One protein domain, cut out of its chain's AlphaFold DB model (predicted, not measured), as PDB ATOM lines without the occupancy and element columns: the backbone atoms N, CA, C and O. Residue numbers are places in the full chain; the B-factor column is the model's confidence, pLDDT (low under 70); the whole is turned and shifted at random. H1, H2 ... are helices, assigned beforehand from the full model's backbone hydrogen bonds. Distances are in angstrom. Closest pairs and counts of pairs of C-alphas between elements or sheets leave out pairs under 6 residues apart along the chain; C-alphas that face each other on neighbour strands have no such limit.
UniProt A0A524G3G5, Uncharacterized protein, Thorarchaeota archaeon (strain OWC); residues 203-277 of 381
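This is residues 203 to 277 of the 381 residues of an uncharacterized protein of Thorarchaeota archaeon (strain OWC) (UniProt A0A524G3G5). One long helix, H4, makes the longest axis of the model, and the three other helices lie over one side of it: H3 folds back along the first half of H4 as a helical hairpin, and H1 crosses H4 at a steep angle farther along. The short H2 packs on H1 and H3 on the side away from H4. The printed part has 75 residues with four named helices, in the order H1, H2, H3, H4, and no named strand; the class is all helix. The whole is compact, with a radius of gyration of the C-alphas of 12.5 A, yet elongated in outline, spanning 42 by 25 by 17 A.

H4, residues 251 to 276, is the longest helix. H3, residues 235 to 245, touches residues 253 to 261 of H4 alone, and the closest C-alphas, those of Ala 241 and Val 257, are 6.9 A apart. H3 and H4 form a helical hairpin, opposite ways at a shallow tilt of 29 degrees. H1, residues 203 to 220, touches H4 with residues 208 to 215 alone, on residues 265 to 269 of H4; the closest C-alphas are those of Leu 212 and Tyr 265, at 6.5 A. H1 and H4 run opposite ways at a steep tilt of 62 degrees. H1 touches H3 with residues 207 to 211 alone, and the closest C-alphas, those of Arg 207 and Asn 235, are 6.4 A apart. Their lines stand at 72 degrees, only just about perpendicular. H2, residues 229 to 232, touches residues 211 to 218 of H1 alone, with the C-alphas of Ala 214 and Val 231 closest at 5.2 A. H2 and H3 touch only at the corner by their link, where the C-alphas of Leu 232 and Phe 238 are closest at 4.8 A. H2 and H4 are only just apart, at 8.5 A. The helix packing is mostly crossed, but only just: 1 of 3 touching pairs with a tilt is shallow. In H1, H3 and H4 every O i to N i+4 pair is within hydrogen-bond range; H2 is too short for such a pair.

H4 is 37.1 A from its first to its last C-alpha, from Thr 251 at (103.216, -5.556, 1.205) to Thr 276 at (137.121, -17.919, -7.465). H1 is 25.6 A long and begins at Ile 203, whose C-alpha is at (125.130, -29.239, 4.572). H3 is 14.8 A long, and H2 is 5.1 A.

The two C-alphas farthest apart are those of Gly 249 and Thr 277, at 42.3 A. The printed part has no cut. The links H2 to H3 and H3 to H4 are tight, and H1 to H2 is short. The mean pLDDT of the printed part is 70.7, and 31 residues are under 70, among them residues 222 to 227, 237 to 252 and 271 to 277.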
ATOM      1  N   ILE A 203     126.481 -29.803   4.466       77.44
ATOM      2  CA  ILE A 203     125.130 -29.239   4.572       77.44
ATOM      3  C   ILE A 203     125.162 -27.723   4.355       77.44
ATOM      4  O   ILE A 203     124.326 -27.192   3.625       77.44
ATOM      5  N   LEU A 204     126.112 -27.026   4.985       78.94
ATOM      6  CA  LEU A 204     126.259 -25.576   4.856       78.94
ATOM      7  C   LEU A 204     126.541 -25.161   3.413       78.94
ATOM      8  O   LEU A 204     125.873 -24.255   2.908       78.94
ATOM      9  N   GLU A 205     127.459 -25.855   2.737       80.06
ATOM     10  CA  GLU A 205     127.755 -25.578   1.332       80.06
ATOM     11  C   GLU A 205     126.525 -25.830   0.455       80.06
ATOM     12  O   GLU A 205     126.130 -24.966  -0.326       80.06
ATOM     13  N   LYS A 206     125.812 -26.946   0.665       80.88
ATOM     14  CA  LYS A 206     124.592 -27.245  -0.099       80.88
ATOM     15  C   LYS A 206     123.493 -26.201   0.107       80.88
ATOM     16  O   LYS A 206     122.809 -25.814  -0.840       80.88
ATOM     17  N   ARG A 207     123.317 -25.707   1.336       80.75
ATOM     18  CA  ARG A 207     122.364 -24.626   1.638       80.75
ATOM     19  C   ARG A 207     122.735 -23.325   0.934       80.75
ATOM     20  O   ARG A 207     121.840 -22.654   0.423       80.75
ATOM     21  N   LYS A 208     124.028 -22.981   0.903       82.31
ATOM     22  CA  LYS A 208     124.559 -21.816   0.175       82.31
ATOM     23  C   LYS A 208     124.274 -21.950  -1.320       82.31
ATOM     24  O   LYS A 208     123.663 -21.048  -1.886       82.31
ATOM     25  N   GLU A 209     124.626 -23.080  -1.933       83.06
ATOM     26  CA  GLU A 209     124.351 -23.359  -3.350       83.06
ATOM     27  C   GLU A 209     122.861 -23.227  -3.690       83.06
ATOM     28  O   GLU A 209     122.497 -22.505  -4.618       83.06
ATOM     29  N   ASN A 210     121.994 -23.885  -2.913       79.62
ATOM     30  CA  ASN A 210     120.550 -23.887  -3.148       79.62
ATOM     31  C   ASN A 210     119.953 -22.477  -3.039       79.62
ATOM     32  O   ASN A 210     119.111 -22.097  -3.852       79.62
ATOM     33  N   PHE A 211     120.393 -21.694  -2.050       80.38
ATOM     34  CA  PHE A 211     119.944 -20.316  -1.874       80.38
ATOM     35  C   PHE A 211     120.400 -19.407  -3.012       80.38
ATOM     36  O   PHE A 211     119.576 -18.686  -3.571       80.38
ATOM     37  N   LEU A 212     121.680 -19.469  -3.388       82.75
ATOM     38  CA  LEU A 212     122.208 -18.680  -4.500       82.75
ATOM     39  C   LEU A 212     121.472 -19.011  -5.803       82.75
ATOM     40  O   LEU A 212     121.004 -18.100  -6.474       82.75
ATOM     41  N   ALA A 213     121.260 -20.294  -6.106       84.88
ATOM     42  CA  ALA A 213     120.532 -20.718  -7.301       84.88
ATOM     43  C   ALA A 213     119.053 -20.280  -7.298       84.88
ATOM     44  O   ALA A 213     118.497 -19.941  -8.345       84.88
ATOM     45  N   ALA A 214     118.387 -20.291  -6.139       81.19
ATOM     46  CA  ALA A 214     117.021 -19.781  -6.015       81.19
ATOM     47  C   ALA A 214     116.966 -18.255  -6.208       81.19
ATOM     48  O   ALA A 214     116.111 -17.756  -6.937       81.19
ATOM     49  N   MET A 215     117.907 -17.520  -5.611       81.88
ATOM     50  CA  MET A 215     118.007 -16.065  -5.750       81.88
ATOM     51  C   MET A 215     118.384 -15.627  -7.166       81.88
ATOM     52  O   MET A 215     117.802 -14.670  -7.675       81.88
ATOM     53  N   ASP A 216     119.300 -16.336  -7.829       85.50
ATOM     54  CA  ASP A 216     119.671 -16.090  -9.225       85.50
ATOM     55  C   ASP A 216     118.448 -16.216 -10.135       85.50
ATOM     56  O   ASP A 216     118.182 -15.326 -10.943       85.50
ATOM     57  N   ARG A 217     117.648 -17.280  -9.963       81.62
ATOM     58  CA  ARG A 217     116.392 -17.470 -10.705       81.62
ATOM     59  C   ARG A 217     115.381 -16.367 -10.412       81.62
ATOM     60  O   ARG A 217     114.822 -15.804 -11.350       81.62
ATOM     61  N   PHE A 218     115.180 -16.029  -9.139       80.25
ATOM     62  CA  PHE A 218     114.277 -14.956  -8.723       80.25
ATOM     63  C   PHE A 218     114.649 -13.607  -9.364       80.25
ATOM     64  O   PHE A 218     113.787 -12.937  -9.935       80.25
ATOM     65  N   ARG A 219     115.939 -13.239  -9.329       81.50
ATOM     66  CA  ARG A 219     116.460 -11.995  -9.917       81.50
ATOM     67  C   ARG A 219     116.411 -12.011 -11.449       81.50
ATOM     68  O   ARG A 219     116.014 -11.015 -12.049       81.50
ATOM     69  N   PHE A 220     116.782 -13.125 -12.086       79.00
ATOM     70  CA  PHE A 220     116.808 -13.260 -13.548       79.00
ATOM     71  C   PHE A 220     115.412 -13.172 -14.172       79.00
ATOM     72  O   PHE A 220     115.223 -12.487 -15.174       79.00
ATOM     73  N   LEU A 221     114.424 -13.833 -13.567       72.50
ATOM     74  CA  LEU A 221     113.055 -13.881 -14.084       72.50
ATOM     75  C   LEU A 221     112.264 -12.584 -13.847       72.50
ATOM     76  O   LEU A 221     111.095 -12.526 -14.220       72.50
ATOM     77  N   GLN A 222     112.868 -11.562 -13.216       64.69
ATOM     78  CA  GLN A 222     112.172 -10.359 -12.737       64.69
ATOM     79  C   GLN A 222     110.867 -10.718 -12.010       64.69
ATOM     80  O   GLN A 222     109.831 -10.071 -12.189       64.69
ATOM     81  N   CYS A 223     110.903 -11.807 -11.232       59.03
ATOM     82  CA  CYS A 223     109.726 -12.348 -10.577       59.03
ATOM     83  C   CYS A 223     109.040 -11.248  -9.761       59.03
ATOM     84  O   CYS A 223     109.674 -10.554  -8.964       59.03
ATOM     85  N   THR A 224     107.724 -11.096  -9.933       58.59
ATOM     86  CA  THR A 224     106.929 -10.236  -9.048       58.59
ATOM     87  C   THR A 224     107.158 -10.660  -7.597       58.59
ATOM     88  O   THR A 224     107.311 -11.853  -7.341       58.59
ATOM     89  N   LEU A 225     107.111  -9.713  -6.651       59.34
ATOM     90  CA  LEU A 225     107.287  -9.937  -5.199       59.34
ATOM     91  C   LEU A 225     106.464 -11.115  -4.628       59.34
ATOM     92  O   LEU A 225     106.779 -11.630  -3.560       59.34
ATOM     93  N   ASN A 226     105.435 -11.556  -5.352       57.22
ATOM     94  CA  ASN A 226     104.561 -12.674  -5.014       57.22
ATOM     95  C   ASN A 226     105.171 -14.064  -5.287       57.22
ATOM     96  O   ASN A 226     104.599 -15.057  -4.850       57.22
ATOM     97  N   ASN A 227     106.307 -14.167  -5.988       67.31
ATOM     98  CA  ASN A 227     106.926 -15.447  -6.351       67.31
ATOM     99  C   ASN A 227     108.235 -15.699  -5.586       67.31
ATOM    100  O   ASN A 227     109.294 -15.924  -6.168       67.31
ATOM    101  N   LEU A 228     108.157 -15.611  -4.255       72.00
ATOM    102  CA  LEU A 228     109.269 -15.899  -3.344       72.00
ATOM    103  C   LEU A 228     109.303 -17.360  -2.879       72.00
ATOM    104  O   LEU A 228     110.217 -17.734  -2.153       72.00
ATOM    105  N   SER A 229     108.334 -18.188  -3.276       71.69
ATOM    106  CA  SER A 229     108.166 -19.562  -2.782       71.69
ATOM    107  C   SER A 229     109.445 -20.397  -2.887       71.69
ATOM    108  O   SER A 229     109.845 -21.025  -1.910       71.69
ATOM    109  N   GLU A 230     110.136 -20.344  -4.028       73.75
ATOM    110  CA  GLU A 230     111.391 -21.073  -4.228       73.75
ATOM    111  C   GLU A 230     112.488 -20.596  -3.274       73.75
ATOM    112  O   GLU A 230     113.161 -21.414  -2.652       73.75
ATOM    113  N   VAL A 231     112.643 -19.283  -3.096       74.00
ATOM    114  CA  VAL A 231     113.665 -18.723  -2.205       74.00
ATOM    115  C   VAL A 231     113.325 -19.024  -0.745       74.00
ATOM    116  O   VAL A 231     114.193 -19.474   0.000       74.00
ATOM    117  N   LEU A 232     112.066 -18.845  -0.339       75.06
ATOM    118  CA  LEU A 232     111.592 -19.094   1.027       75.06
ATOM    119  C   LEU A 232     111.615 -20.580   1.400       75.06
ATOM    120  O   LEU A 232     111.740 -20.898   2.576       75.06
ATOM    121  N   SER A 233     111.559 -21.484   0.418       66.50
ATOM    122  CA  SER A 233     111.726 -22.926   0.642       66.50
ATOM    123  C   SER A 233     113.168 -23.334   0.976       66.50
ATOM    124  O   SER A 233     113.408 -24.437   1.467       66.50
ATOM    125  N   THR A 234     114.149 -22.456   0.740       70.38
ATOM    126  CA  THR A 234     115.541 -22.707   1.137       70.38
ATOM    127  C   THR A 234     115.743 -22.456   2.631       70.38
ATOM    128  O   THR A 234     115.016 -21.680   3.243       70.38
ATOM    129  N   ASN A 235     116.779 -23.045   3.235       74.44
ATOM    130  CA  ASN A 235     117.050 -22.850   4.665       74.44
ATOM    131  C   ASN A 235     117.269 -21.369   5.047       74.44
ATOM    132  O   ASN A 235     116.713 -20.904   6.043       74.44
ATOM    133  N   TYR A 236     118.035 -20.617   4.248       71.31
ATOM    134  CA  TYR A 236     118.241 -19.182   4.473       71.31
ATOM    135  C   TYR A 236     116.943 -18.394   4.289       71.31
ATOM    136  O   TYR A 236     116.605 -17.576   5.142       71.31
ATOM    137  N   GLY A 237     116.189 -18.679   3.221       68.62
ATOM    138  CA  GLY A 237     114.913 -18.017   2.967       68.62
ATOM    139  C   GLY A 237     113.884 -18.278   4.061       68.62
ATOM    140  O   GLY A 237     113.279 -17.328   4.544       68.62
ATOM    141  N   PHE A 238     113.754 -19.523   4.520       68.38
ATOM    142  CA  PHE A 238     112.881 -19.900   5.631       68.38
ATOM    143  C   PHE A 238     113.292 -19.211   6.937       68.38
ATOM    144  O   PHE A 238     112.451 -18.651   7.630       68.38
ATOM    145  N   THR A 239     114.590 -19.178   7.260       68.94
ATOM    146  CA  THR A 239     115.090 -18.513   8.480       68.94
ATOM    147  C   THR A 239     114.786 -17.013   8.466       68.94
ATOM    148  O   THR A 239     114.357 -16.451   9.474       68.94
ATOM    149  N   ILE A 240     114.971 -16.365   7.314       69.81
ATOM    150  CA  ILE A 240     114.625 -14.955   7.108       69.81
ATOM    151  C   ILE A 240     113.111 -14.762   7.220       69.81
ATOM    152  O   ILE A 240     112.672 -13.848   7.914       69.81
ATOM    153  N   ALA A 241     112.316 -15.643   6.605       67.31
ATOM    154  CA  ALA A 241     110.860 -15.622   6.694       67.31
ATOM    155  C   ALA A 241     110.397 -15.697   8.149       67.31
ATOM    156  O   ALA A 241     109.717 -14.785   8.589       67.31
ATOM    157  N   MET A 242     110.844 -16.698   8.913       67.12
ATOM    158  CA  MET A 242     110.515 -16.903  10.330       67.12
ATOM    159  C   MET A 242     110.920 -15.714  11.213       67.12
ATOM    160  O   MET A 242     110.168 -15.287  12.089       67.12
ATOM    161  N   ALA A 243     112.109 -15.143  10.986       63.56
ATOM    162  CA  ALA A 243     112.560 -13.955  11.713       63.56
ATOM    163  C   ALA A 243     111.648 -12.743  11.455       63.56
ATOM    164  O   ALA A 243     111.454 -11.902  12.337       63.56
ATOM    165  N   ILE A 244     111.074 -12.672  10.253       64.88
ATOM    166  CA  ILE A 244     110.177 -11.603   9.822       64.88
ATOM    167  C   ILE A 244     108.710 -11.945  10.116       64.88
ATOM    168  O   ILE A 244     107.926 -11.021  10.282       64.88
ATOM    169  N   GLU A 245     108.331 -13.218  10.257       51.84
ATOM    170  CA  GLU A 245     106.966 -13.738  10.462       51.84
ATOM    171  C   GLU A 245     106.278 -13.133  11.687       51.84
ATOM    172  O   GLU A 245     105.074 -12.898  11.665       51.84
ATOM    173  N   LYS A 246     107.055 -12.668  12.674       53.03
ATOM    174  CA  LYS A 246     106.579 -11.760  13.738       53.03
ATOM    175  C   LYS A 246     105.969 -10.433  13.227       53.03
ATOM    176  O   LYS A 246     105.545  -9.613  14.036       53.03
ATOM    177  N   LYS A 247     105.967 -10.189  11.912       50.53
ATOM    178  CA  LYS A 247     105.508  -8.986  11.209       50.53
ATOM    179  C   LYS A 247     104.850  -9.279   9.845       50.53
ATOM    180  O   LYS A 247     104.495  -8.325   9.171       50.53
ATOM    181  N   ILE A 248     104.690 -10.520   9.367       47.06
ATOM    182  CA  ILE A 248     104.190 -10.768   7.990       47.06
ATOM    183  C   ILE A 248     102.666 -10.547   7.916       47.06
ATOM    184  O   ILE A 248     101.912 -11.108   8.701       47.06
ATOM    185  N   GLY A 249     102.217  -9.702   6.980       54.59
ATOM    186  CA  GLY A 249     100.802  -9.332   6.797       54.59
ATOM    187  C   GLY A 249     100.568  -8.157   5.833       54.59
ATOM    188  O   GLY A 249      99.471  -8.006   5.309       54.59
ATOM    189  N   ASP A 250     101.607  -7.361   5.545       62.41
ATOM    190  CA  ASP A 250     101.572  -6.202   4.640       62.41
ATOM    191  C   ASP A 250     102.622  -6.341   3.514       62.41
ATOM    192  O   ASP A 250     103.719  -6.869   3.709       62.41
ATOM    193  N   THR A 251     102.304  -5.814   2.332       58.97
ATOM    194  CA  THR A 251     103.216  -5.556   1.205       58.97
ATOM    195  C   THR A 251     104.525  -4.851   1.585       58.97
ATOM    196  O   THR A 251     105.572  -5.162   1.010       58.97
ATOM    197  N   MET A 252     104.516  -3.957   2.582       62.47
ATOM    198  CA  MET A 252     105.743  -3.368   3.148       62.47
ATOM    199  C   MET A 252     106.689  -4.435   3.729       62.47
ATOM    200  O   MET A 252     107.911  -4.332   3.589       62.47
ATOM    201  N   ASN A 253     106.139  -5.498   4.322       71.56
ATOM    202  CA  ASN A 253     106.917  -6.583   4.920       71.56
ATOM    203  C   ASN A 253     107.490  -7.515   3.850       71.56
ATOM    204  O   ASN A 253     108.623  -7.957   3.998       71.56
ATOM    205  N   LEU A 254     106.795  -7.719   2.724       68.44
ATOM    206  CA  LEU A 254     107.351  -8.442   1.568       68.44
ATOM    207  C   LEU A 254     108.583  -7.737   0.988       68.44
ATOM    208  O   LEU A 254     109.598  -8.380   0.730       68.44
ATOM    209  N   ARG A 255     108.547  -6.406   0.843       74.31
ATOM    210  CA  ARG A 255     109.729  -5.642   0.409       74.31
ATOM    211  C   ARG A 255     110.879  -5.764   1.413       74.31
ATOM    212  O   ARG A 255     112.034  -5.877   1.014       74.31
ATOM    213  N   HIS A 256     110.570  -5.769   2.709       78.38
ATOM    214  CA  HIS A 256     111.573  -5.987   3.747       78.38
ATOM    215  C   HIS A 256     112.203  -7.389   3.668       78.38
ATOM    216  O   HIS A 256     113.424  -7.494   3.772       78.38
ATOM    217  N   VAL A 257     111.404  -8.435   3.418       74.12
ATOM    218  CA  VAL A 257     111.891  -9.806   3.174       74.12
ATOM    219  C   VAL A 257     112.873  -9.819   2.006       74.12
ATOM    220  O   VAL A 257     113.990 -10.299   2.172       74.12
ATOM    221  N   VAL A 258     112.511  -9.226   0.864       79.00
ATOM    222  CA  VAL A 258     113.399  -9.164  -0.310       79.00
ATOM    223  C   VAL A 258     114.709  -8.446   0.000       79.00
ATOM    224  O   VAL A 258     115.771  -8.988  -0.287       79.00
ATOM    225  N   ASN A 259     114.665  -7.301   0.686       82.56
ATOM    226  CA  ASN A 259     115.885  -6.591   1.076       82.56
ATOM    227  C   ASN A 259     116.802  -7.442   1.977       82.56
ATOM    228  O   ASN A 259     118.020  -7.399   1.829       82.56
ATOM    229  N   GLN A 260     116.243  -8.214   2.918       81.25
ATOM    230  CA  GLN A 260     117.042  -9.117   3.759       81.25
ATOM    231  C   GLN A 260     117.643 -10.271   2.947       81.25
ATOM    232  O   GLN A 260     118.806 -10.619   3.149       81.25
ATOM    233  N   LEU A 261     116.880 -10.829   2.004       78.75
ATOM    234  CA  LEU A 261     117.361 -11.862   1.087       78.75
ATOM    235  C   LEU A 261     118.511 -11.345   0.213       78.75
ATOM    236  O   LEU A 261     119.527 -12.026   0.085       78.75
ATOM    237  N   ASP A 262     118.396 -10.125  -0.313       82.12
ATOM    238  CA  ASP A 262     119.436  -9.486  -1.118       82.12
ATOM    239  C   ASP A 262     120.722  -9.243  -0.319       82.12
ATOM    240  O   ASP A 262     121.808  -9.538  -0.815       82.12
ATOM    241  N   ILE A 263     120.626  -8.797   0.941       80.06
ATOM    242  CA  ILE A 263     121.800  -8.631   1.820       80.06
ATOM    243  C   ILE A 263     122.540  -9.960   2.014       80.06
ATOM    244  O   ILE A 263     123.774  -9.995   1.985       80.06
ATOM    245  N   VAL A 264     121.804 -11.053   2.238       76.38
ATOM    246  CA  VAL A 264     122.402 -12.385   2.407       76.38
ATOM    247  C   VAL A 264     123.015 -12.871   1.097       76.38
ATOM    248  O   VAL A 264     124.148 -13.350   1.103       76.38
ATOM    249  N   TYR A 265     122.320 -12.693  -0.025       80.38
ATOM    250  CA  TYR A 265     122.825 -13.048  -1.348       80.38
ATOM    251  C   TYR A 265     124.120 -12.304  -1.687       80.38
ATOM    252  O   TYR A 265     125.116 -12.936  -2.031       80.38
ATOM    253  N   ASP A 266     124.149 -10.981  -1.519       80.44
ATOM    254  CA  ASP A 266     125.320 -10.162  -1.835       80.44
ATOM    255  C   ASP A 266     126.521 -10.534  -0.952       80.44
ATOM    256  O   ASP A 266     127.664 -10.509  -1.411       80.44
ATOM    257  N   ARG A 267     126.282 -10.913   0.312       79.56
ATOM    258  CA  ARG A 267     127.328 -11.428   1.205       79.56
ATOM    259  C   ARG A 267     127.899 -12.747   0.680       79.56
ATOM    260  O   ARG A 267     129.105 -12.843   0.483       79.56
ATOM    261  N   LEU A 268     127.037 -13.720   0.388       73.81
ATOM    262  CA  LEU A 268     127.455 -15.037  -0.098       73.81
ATOM    263  C   LEU A 268     128.136 -14.970  -1.477       73.81
ATOM    264  O   LEU A 268     129.061 -15.735  -1.749       73.81
ATOM    265  N   MET A 269     127.723 -14.043  -2.345       77.19
ATOM    266  CA  MET A 269     128.366 -13.812  -3.642       77.19
ATOM    267  C   MET A 269     129.743 -13.160  -3.515       77.19
ATOM    268  O   MET A 269     130.653 -13.525  -4.262       77.19
ATOM    269  N   LYS A 270     129.935 -12.238  -2.560       78.38
ATOM    270  CA  LYS A 270     131.269 -11.702  -2.244       78.38
ATOM    271  C   LYS A 270     132.202 -12.820  -1.790       78.38
ATOM    272  O   LYS A 270     133.293 -12.937  -2.346       78.38
ATOM    273  N   ASP A 271     131.737 -13.691  -0.901       68.38
ATOM    274  CA  ASP A 271     132.503 -14.855  -0.444       68.38
ATOM    275  C   ASP A 271     132.872 -15.783  -1.621       68.38
ATOM    276  O   ASP A 271     134.021 -16.203  -1.751       68.38
ATOM    277  N   ARG A 272     131.946 -16.006  -2.566       64.94
ATOM    278  CA  ARG A 272     132.202 -16.792  -3.788       64.94
ATOM    279  C   ARG A 272     133.217 -16.136  -4.731       64.94
ATOM    280  O   ARG A 272     134.033 -16.831  -5.329       64.94
ATOM    281  N   SER A 273     133.181 -14.810  -4.876       58.03
ATOM    282  CA  SER A 273     134.142 -14.081  -5.718       58.03
ATOM    283  C   SER A 273     135.572 -14.200  -5.179       58.03
ATOM    284  O   SER A 273     136.501 -14.423  -5.958       58.03
ATOM    285  N   ILE A 274     135.712 -14.179  -3.848       53.75
ATOM    286  CA  ILE A 274     136.964 -14.415  -3.120       53.75
ATOM    287  C   ILE A 274     137.414 -15.878  -3.284       53.75
ATOM    288  O   ILE A 274     138.600 -16.149  -3.454       53.75
ATOM    289  N   GLU A 275     136.477 -16.832  -3.318       46.62
ATOM    290  CA  GLU A 275     136.767 -18.242  -3.604       46.62
ATOM    291  C   GLU A 275     137.260 -18.466  -5.049       46.62
ATOM    292  O   GLU A 275     138.133 -19.303  -5.271       46.62
ATOM    293  N   THR A 276     136.725 -17.756  -6.049       44.53
ATOM    294  CA  THR A 276     137.121 -17.919  -7.465       44.53
ATOM    295  C   THR A 276     138.434 -17.238  -7.837       44.53
ATOM    296  O   THR A 276     139.083 -17.652  -8.799       44.53
ATOM    297  N   THR A 277     138.867 -16.230  -7.080       40.34
ATOM    298  CA  THR A 277     140.235 -15.721  -7.173       40.34
ATOM    299  C   THR A 277     141.167 -16.738  -6.529       40.34
ATOM    300  O   THR A 277     141.147 -16.935  -5.319       40.34
TER     301      THR A 277